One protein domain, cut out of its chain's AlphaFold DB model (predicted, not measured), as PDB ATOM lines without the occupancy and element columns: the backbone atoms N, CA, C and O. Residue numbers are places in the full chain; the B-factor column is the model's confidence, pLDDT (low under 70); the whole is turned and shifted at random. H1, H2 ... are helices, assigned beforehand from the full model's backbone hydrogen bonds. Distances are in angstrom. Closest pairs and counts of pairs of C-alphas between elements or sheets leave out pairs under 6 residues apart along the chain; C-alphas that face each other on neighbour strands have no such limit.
ATOM      1  N   LEU A   2     115.122 133.236 134.792       82.06
ATOM      2  CA  LEU A   2     115.463 131.955 135.440       82.06
ATOM      3  C   LEU A   2     116.945 131.836 135.839       82.06
ATOM      4  O   LEU A   2     117.239 131.633 137.009       82.06
ATOM      5  N   ILE A   3     117.873 132.063 134.899       83.56
ATOM      6  CA  ILE A   3     119.323 132.048 135.178       83.56
ATOM      7  C   ILE A   3     119.680 133.048 136.285       83.56
ATOM      8  O   ILE A   3     120.425 132.721 137.196       83.56
ATOM      9  N   GLY A   4     119.101 134.254 136.254       83.75
ATOM     10  CA  GLY A   4     119.311 135.265 137.291       83.75
ATOM     11  C   GLY A   4     118.844 134.802 138.674       83.75
ATOM     12  O   GLY A   4     119.576 134.982 139.640       83.75
ATOM     13  N   CYS A   5     117.677 134.158 138.766       82.25
ATOM     14  CA  CYS A   5     117.174 133.575 140.013       82.25
ATOM     15  C   CYS A   5     118.077 132.435 140.515       82.25
ATOM     16  O   CYS A   5     118.463 132.458 141.678       82.25
ATOM     17  N   LEU A   6     118.475 131.510 139.632       80.75
ATOM     18  CA  LEU A   6     119.374 130.393 139.958       80.75
ATOM     19  C   LEU A   6     120.754 130.869 140.432       80.75
ATOM     20  O   LEU A   6     121.340 130.272 141.330       80.75
ATOM     21  N   VAL A   7     121.261 131.956 139.844       79.56
ATOM     22  CA  VAL A   7     122.533 132.578 140.226       79.56
ATOM     23  C   VAL A   7     122.429 133.283 141.580       79.56
ATOM     24  O   VAL A   7     123.354 133.175 142.376       79.56
ATOM     25  N   VAL A   8     121.329 133.999 141.864       78.50
ATOM     26  CA  VAL A   8     121.107 134.644 143.178       78.50
ATOM     27  C   VAL A   8     121.047 133.613 144.293       78.50
ATOM     28  O   VAL A   8     121.611 133.829 145.369       78.50
ATOM     29  N   GLY A   9     120.376 132.500 144.034       65.62
ATOM     30  CA  GLY A   9     120.449 131.374 144.928       65.62
ATOM     31  C   GLY A   9     119.855 130.112 144.345       65.62
ATOM     32  O   GLY A   9     118.770 130.117 143.766       65.62
ATOM     33  N   HIS A  10     120.562 129.015 144.578       61.09
ATOM     34  CA  HIS A  10     120.002 127.674 144.513       61.09
ATOM     35  C   HIS A  10     120.021 127.075 145.924       61.09
ATOM     36  O   HIS A  10     120.565 127.672 146.851       61.09
ATOM     37  N   THR A  11     119.473 125.872 146.087       51.09
ATOM     38  CA  THR A  11     119.360 125.121 147.355       51.09
ATOM     39  C   THR A  11     120.588 125.102 148.284       51.09
ATOM     40  O   THR A  11     120.438 124.714 149.436       51.09
ATOM     41  N   ARG A  12     121.800 125.479 147.841       47.12
ATOM     42  CA  ARG A  12     123.030 125.419 148.660       47.12
ATOM     43  C   ARG A  12     123.849 126.706 148.732       47.12
ATOM     44  O   ARG A  12     124.802 126.753 149.502       47.12
ATOM     45  N   THR A  13     123.533 127.732 147.950       57.00
ATOM     46  CA  THR A  13     124.296 128.988 147.956       57.00
ATOM     47  C   THR A  13     123.356 130.152 147.715       57.00
ATOM     48  O   THR A  13     122.574 130.133 146.774       57.00
ATOM     49  N   ILE A  14     123.429 131.164 148.576       68.81
ATOM     50  CA  ILE A  14     122.820 132.471 148.342       68.81
ATOM     51  C   ILE A  14     123.983 133.433 148.193       68.81
ATOM     52  O   ILE A  14     124.803 133.565 149.103       68.81
ATOM     53  N   ILE A  15     124.080 134.085 147.042       80.06
ATOM     54  CA  ILE A  15     125.127 135.077 146.828       80.06
ATOM     55  C   ILE A  15     124.635 136.451 147.265       80.06
ATOM     56  O   ILE A  15     123.463 136.807 147.127       80.06
ATOM     57  N   SER A  16     125.546 137.252 147.814       83.00
ATOM     58  CA  SER A  16     125.218 138.623 148.190       83.00
ATOM     59  C   SER A  16     124.883 139.451 146.946       83.00
ATOM     60  O   SER A  16     125.353 139.166 145.843       83.00
ATOM     61  N   ARG A  17     124.136 140.546 147.127       86.56
ATOM     62  CA  ARG A  17     123.877 141.520 146.052       86.56
ATOM     63  C   ARG A  17     125.168 141.981 145.368       86.56
ATOM     64  O   ARG A  17     125.188 142.163 144.155       86.56
ATOM     65  N   ALA A  18     126.236 142.172 146.144       87.25
ATOM     66  CA  ALA A  18     127.533 142.577 145.621       87.25
ATOM     67  C   ALA A  18     128.121 141.502 144.697       87.25
ATOM     68  O   ALA A  18     128.491 141.817 143.570       87.25
ATOM     69  N   ILE A  19     128.139 140.239 145.132       86.88
ATOM     70  CA  ILE A  19     128.636 139.117 144.321       86.88
ATOM     71  C   ILE A  19     127.760 138.931 143.077       86.88
ATOM     72  O   ILE A  19     128.292 138.806 141.979       86.88
ATOM     73  N   TYR A  20     126.433 139.007 143.213       89.69
ATOM     74  CA  TYR A  20     125.513 138.933 142.078       89.69
ATOM     75  C   TYR A  20     125.822 139.987 141.013       89.69
ATOM     76  O   TYR A  20     125.856 139.674 139.827       89.69
ATOM     77  N   ASN A  21     126.096 141.227 141.424       89.19
ATOM     78  CA  ASN A  21     126.451 142.289 140.487       89.19
ATOM     79  C   ASN A  21     127.758 141.992 139.736       89.19
ATOM     80  O   ASN A  21     127.829 142.270 138.543       89.19
ATOM     81  N   HIS A  22     128.758 141.396 140.396       89.62
ATOM     82  CA  HIS A  22     130.002 140.978 139.736       89.62
ATOM     83  C   HIS A  22     129.750 139.844 138.739       89.62
ATOM     84  O   HIS A  22     130.216 139.909 137.604       89.62
ATOM     85  N   VAL A  23     128.964 138.835 139.132       88.19
ATOM     86  CA  VAL A  23     128.570 137.740 138.234       88.19
ATOM     87  C   VAL A  23     127.828 138.299 137.020       88.19
ATOM     88  O   VAL A  23     128.179 137.977 135.891       88.19
ATOM     89  N   ARG A  24     126.869 139.206 137.231       90.38
ATOM     90  CA  ARG A  24     126.129 139.881 136.157       90.38
ATOM     91  C   ARG A  24     127.058 140.586 135.166       90.38
ATOM     92  O   ARG A  24     126.883 140.394 133.970       90.38
ATOM     93  N   MET A  25     128.061 141.325 135.650       90.00
ATOM     94  CA  MET A  25     129.066 141.954 134.781       90.00
ATOM     95  C   MET A  25     129.866 140.924 133.973       90.00
ATOM     96  O   MET A  25     130.158 141.160 132.806       90.00
ATOM     97  N   GLY A  26     130.191 139.766 134.557       89.12
ATOM     98  CA  GLY A  26     130.849 138.672 133.837       89.12
ATOM     99  C   GLY A  26     129.986 138.084 132.715       89.12
ATOM    100  O   GLY A  26     130.485 137.833 131.623       89.12
ATOM    101  N   PHE A  27     128.681 137.917 132.946       89.56
ATOM    102  CA  PHE A  27     127.746 137.460 131.911       89.56
ATOM    103  C   PHE A  27     127.545 138.498 130.796       89.56
ATOM    104  O   PHE A  27     127.397 138.107 129.635       89.56
ATOM    105  N   ASP A  28     127.622 139.796 131.112       89.19
ATOM    106  CA  ASP A  28     127.568 140.864 130.107       89.19
ATOM    107  C   ASP A  28     128.732 140.753 129.096       89.19
ATOM    108  O   ASP A  28     128.527 141.003 127.908       89.19
ATOM    109  N   ILE A  29     129.924 140.298 129.524       89.25
ATOM    110  CA  ILE A  29     131.075 140.026 128.633       89.25
ATOM    111  C   ILE A  29     130.745 138.909 127.632       89.25
ATOM    112  O   ILE A  29     131.126 138.982 126.467       89.25
ATOM    113  N   CYS A  30     129.982 137.903 128.062       89.00
ATOM    114  CA  CYS A  30     129.488 136.820 127.209       89.00
ATOM    115  C   CYS A  30     128.235 137.211 126.399       89.00
ATOM    116  O   CYS A  30     127.552 136.330 125.879       89.00
ATOM    117  N   ALA A  31     127.899 138.505 126.319       89.06
ATOM    118  CA  ALA A  31     126.692 139.038 125.681       89.06
ATOM    119  C   ALA A  31     125.363 138.500 126.262       89.06
ATOM    120  O   ALA A  31     124.318 138.565 125.611       89.06
ATOM    121  N   VAL A  32     125.370 138.016 127.510       88.94
ATOM    122  CA  VAL A  32     124.174 137.545 128.221       88.94
ATOM    123  C   VAL A  32     123.773 138.567 129.280       88.94
ATOM    124  O   VAL A  32     124.400 138.681 130.328       88.94
ATOM    125  N   LYS A  33     122.666 139.281 129.055       90.12
ATOM    126  CA  LYS A  33     122.152 140.260 130.024       90.12
ATOM    127  C   LYS A  33     121.313 139.579 131.101       90.12
ATOM    128  O   LYS A  33     120.192 139.136 130.837       90.12
ATOM    129  N   LEU A  34     121.819 139.532 132.332       90.31
ATOM    130  CA  LEU A  34     121.011 139.108 133.480       90.31
ATOM    131  C   LEU A  34     120.210 140.293 134.064       90.31
ATOM    132  O   LEU A  34     120.687 141.433 134.018       90.31
ATOM    133  N   PRO A  35     119.006 140.050 134.628       91.25
ATOM    134  CA  PRO A  35     118.218 141.099 135.276       91.25
ATOM    135  C   PRO A  35     118.964 141.739 136.450       91.25
ATOM    136  O   PRO A  35     119.857 141.140 137.038       91.25
ATOM    137  N   ASP A  36     118.588 142.951 136.846       90.50
ATOM    138  CA  ASP A  36     119.136 143.530 138.069       90.50
ATOM    139  C   ASP A  36     118.606 142.810 139.327       90.50
ATOM    140  O   ASP A  36     117.569 142.138 139.324       90.50
ATOM    141  N   TRP A  37     119.308 142.997 140.445       87.50
ATOM    142  CA  TRP A  37     118.949 142.393 141.729       87.50
ATOM    143  C   TRP A  37     117.522 142.731 142.192       87.50
ATOM    144  O   TRP A  37     116.831 141.882 142.757       87.50
ATOM    145  N   THR A  38     117.059 143.968 141.982       89.12
ATOM    146  CA  THR A  38     115.714 144.386 142.414       89.12
ATOM    147  C   THR A  38     114.633 143.711 141.584       89.12
ATOM    148  O   THR A  38     113.580 143.364 142.114       89.12
ATOM    149  N   THR A  39     114.905 143.489 140.301       89.81
ATOM    150  CA  THR A  39     114.026 142.748 139.404       89.81
ATOM    151  C   THR A  39     113.938 141.281 139.814       89.81
ATOM    152  O   THR A  39     112.837 140.749 139.897       89.81
ATOM    153  N   ILE A  40     115.053 140.639 140.185       87.75
ATOM    154  CA  ILE A  40     115.018 139.261 140.710       87.75
ATOM    155  C   ILE A  40     114.258 139.177 142.032       87.75
ATOM    156  O   ILE A  40     113.464 138.257 142.217       87.75
ATOM    157  N   ARG A  41     114.439 140.141 142.947       85.88
ATOM    158  CA  ARG A  41     113.654 140.170 144.192       85.88
ATOM    159  C   ARG A  41     112.157 140.293 143.926       85.88
ATOM    160  O   ARG A  41     111.403 139.583 144.578       85.88
ATOM    161  N   ARG A  42     111.747 141.142 142.978       88.38
ATOM    162  CA  ARG A  42     110.343 141.268 142.559       88.38
ATOM    163  C   ARG A  42     109.808 139.949 142.011       88.38
ATOM    164  O   ARG A  42     108.829 139.451 142.544       88.38
ATOM    165  N   VAL A  43     110.531 139.315 141.085       87.75
ATOM    166  CA  VAL A  43     110.151 137.996 140.549       87.75
ATOM    167  C   VAL A  43     110.040 136.942 141.651       87.75
ATOM    168  O   VAL A  43     109.065 136.205 141.684       87.75
ATOM    169  N   ASN A  44     110.980 136.881 142.596       83.31
ATOM    170  CA  ASN A  44     110.893 135.940 143.716       83.31
ATOM    171  C   ASN A  44     109.695 136.236 144.632       83.31
ATOM    172  O   ASN A  44     109.088 135.306 145.156       83.31
ATOM    173  N   THR A  45     109.348 137.508 144.839       84.81
ATOM    174  CA  THR A  45     108.129 137.896 145.563       84.81
ATOM    175  C   THR A  45     106.878 137.460 144.806       84.81
ATOM    176  O   THR A  45     105.980 136.896 145.423       84.81
ATOM    177  N   ASP A  46     106.828 137.660 143.491       87.62
ATOM    178  CA  ASP A  46     105.689 137.266 142.660       87.62
ATOM    179  C   ASP A  46     105.532 135.741 142.618       87.62
ATOM    180  O   ASP A  46     104.424 135.232 142.769       87.62
ATOM    181  N   LEU A  47     106.640 134.996 142.528       84.94
ATOM    182  CA  LEU A  47     106.648 133.534 142.626       84.94
ATOM    183  C   LEU A  47     106.146 133.054 143.991       84.94
ATOM    184  O   LEU A  47     105.320 132.151 144.044       84.94
ATOM    185  N   ARG A  48     106.594 133.670 145.095       84.50
ATOM    186  CA  ARG A  48     106.108 133.338 146.448       84.50
ATOM    187  C   ARG A  48     104.612 133.578 146.597       84.50
ATOM    188  O   ARG A  48     103.931 132.732 147.164       84.50
ATOM    189  N   LYS A  49     104.109 134.693 146.059       87.62
ATOM    190  CA  LYS A  49     102.673 134.996 146.025       87.62
ATOM    191  C   LYS A  49     101.905 133.972 145.196       87.62
ATOM    192  O   LYS A  49     100.868 133.502 145.640       87.62
ATOM    193  N   MET A  50     102.438 133.586 144.037       87.56
ATOM    194  CA  MET A  50     101.829 132.585 143.156       87.56
ATOM    195  C   MET A  50     101.672 131.228 143.849       87.56
ATOM    196  O   MET A  50     100.610 130.623 143.765       87.56
ATOM    197  N   ILE A  51     102.698 130.769 144.572       87.06
ATOM    198  CA  ILE A  51     102.622 129.513 145.335       87.06
ATOM    199  C   ILE A  51     101.974 129.691 146.714       87.06
ATOM    200  O   ILE A  51     101.827 128.713 147.436       87.06
ATOM    201  N   GLY A  52     101.603 130.914 147.103       86.00
ATOM    202  CA  GLY A  52     101.018 131.246 148.405       86.00
ATOM    203  C   GLY A  52     101.922 130.962 149.611       86.00
ATOM    204  O   GLY A  52     101.404 130.695 150.690       86.00
TER     205      GLY A  52
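What this domain is: This is residues 2 to 52 of the 607 residues of an uncharacterized protein of Puccinia triticina (isolate 1-1 / race 1 (BBBD)) (UniProt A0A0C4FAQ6). Three helices form a small, open arrangement: H3, the longest, and H2 make a corner where both begin, and the short H1 sits at this corner, beside the first part of H2 and residues 40 to 44 of H3. Residues 45 to 52, of which 45 to 50 belong to H3, stick out as an arm, while residues 30 to 36 lead back from the far end of H2 to the start of H3. The printed part has 51 residues with three named helices, in the order H1, H2, H3, and no named strand; the class is all helix. It is only just compact, close to loose, with a radius of gyration of the C-alphas of 11.4 A, and its elongated outline spans 37 by 21 by 15 A.

Where its parts are: H3 is residues 37 to 50, 19.8 A from first to last C-alpha, from C-alpha 37 at (118.949, 142.393, 141.729) to C-alpha 50 at (101.829, 132.585, 143.156). H2 is residues 17 to 29, 18.9 A long, and begins with C-alpha 17 at (123.877, 141.520, 146.052). H1 is residues 2 to 8, 9.9 A long, and begins with C-alpha 2 at (115.463, 131.955, 135.440). Between H1 and H2, residues 9 to 10 pair with residues 13 to 14, antiparallel.

How they stand to each other: The helix packing is mostly crossed, with no touching pair at a shallow tilt. H3 and H1 only just touch, with 3 pairs of C-alphas within 8 A; the closest C-alphas are those of Ile 40 and Cys 5, 6.1 A apart. They run opposite ways at a steep tilt of 68 degrees, only just short of about perpendicular. H3 touches H2 with residue 37 alone, and only just, with 3 pairs within 8 A; the closest C-alphas are those of Trp 37 and Arg 17, 6.6 A apart. Their lines are only just about perpendicular, at 72 degrees. H2 touches H1 with residues 17 to 20 alone, again only just, with 3 pairs within 8 A; the closest C-alphas are those of Tyr 20 and Val 8, 6.2 A apart. They run opposite ways at a steep tilt of 46 degrees. In H1, H2 and H3 every O i to N i+4 pair is within hydrogen-bond range.

The domain as a whole: The two C-alphas farthest apart are those of Ile 29 and Gly 52, at 37.0 A. Residues 45 to 52, of which 45 to 50 belong to H3, stand free; the body without them spans 26 by 20 by 17 A. The printed part has no cut, and the links H1 to H2 and H2 to H3 are short. The mean pLDDT of the printed part is 83.5, and residues 9 to 14 are under 70.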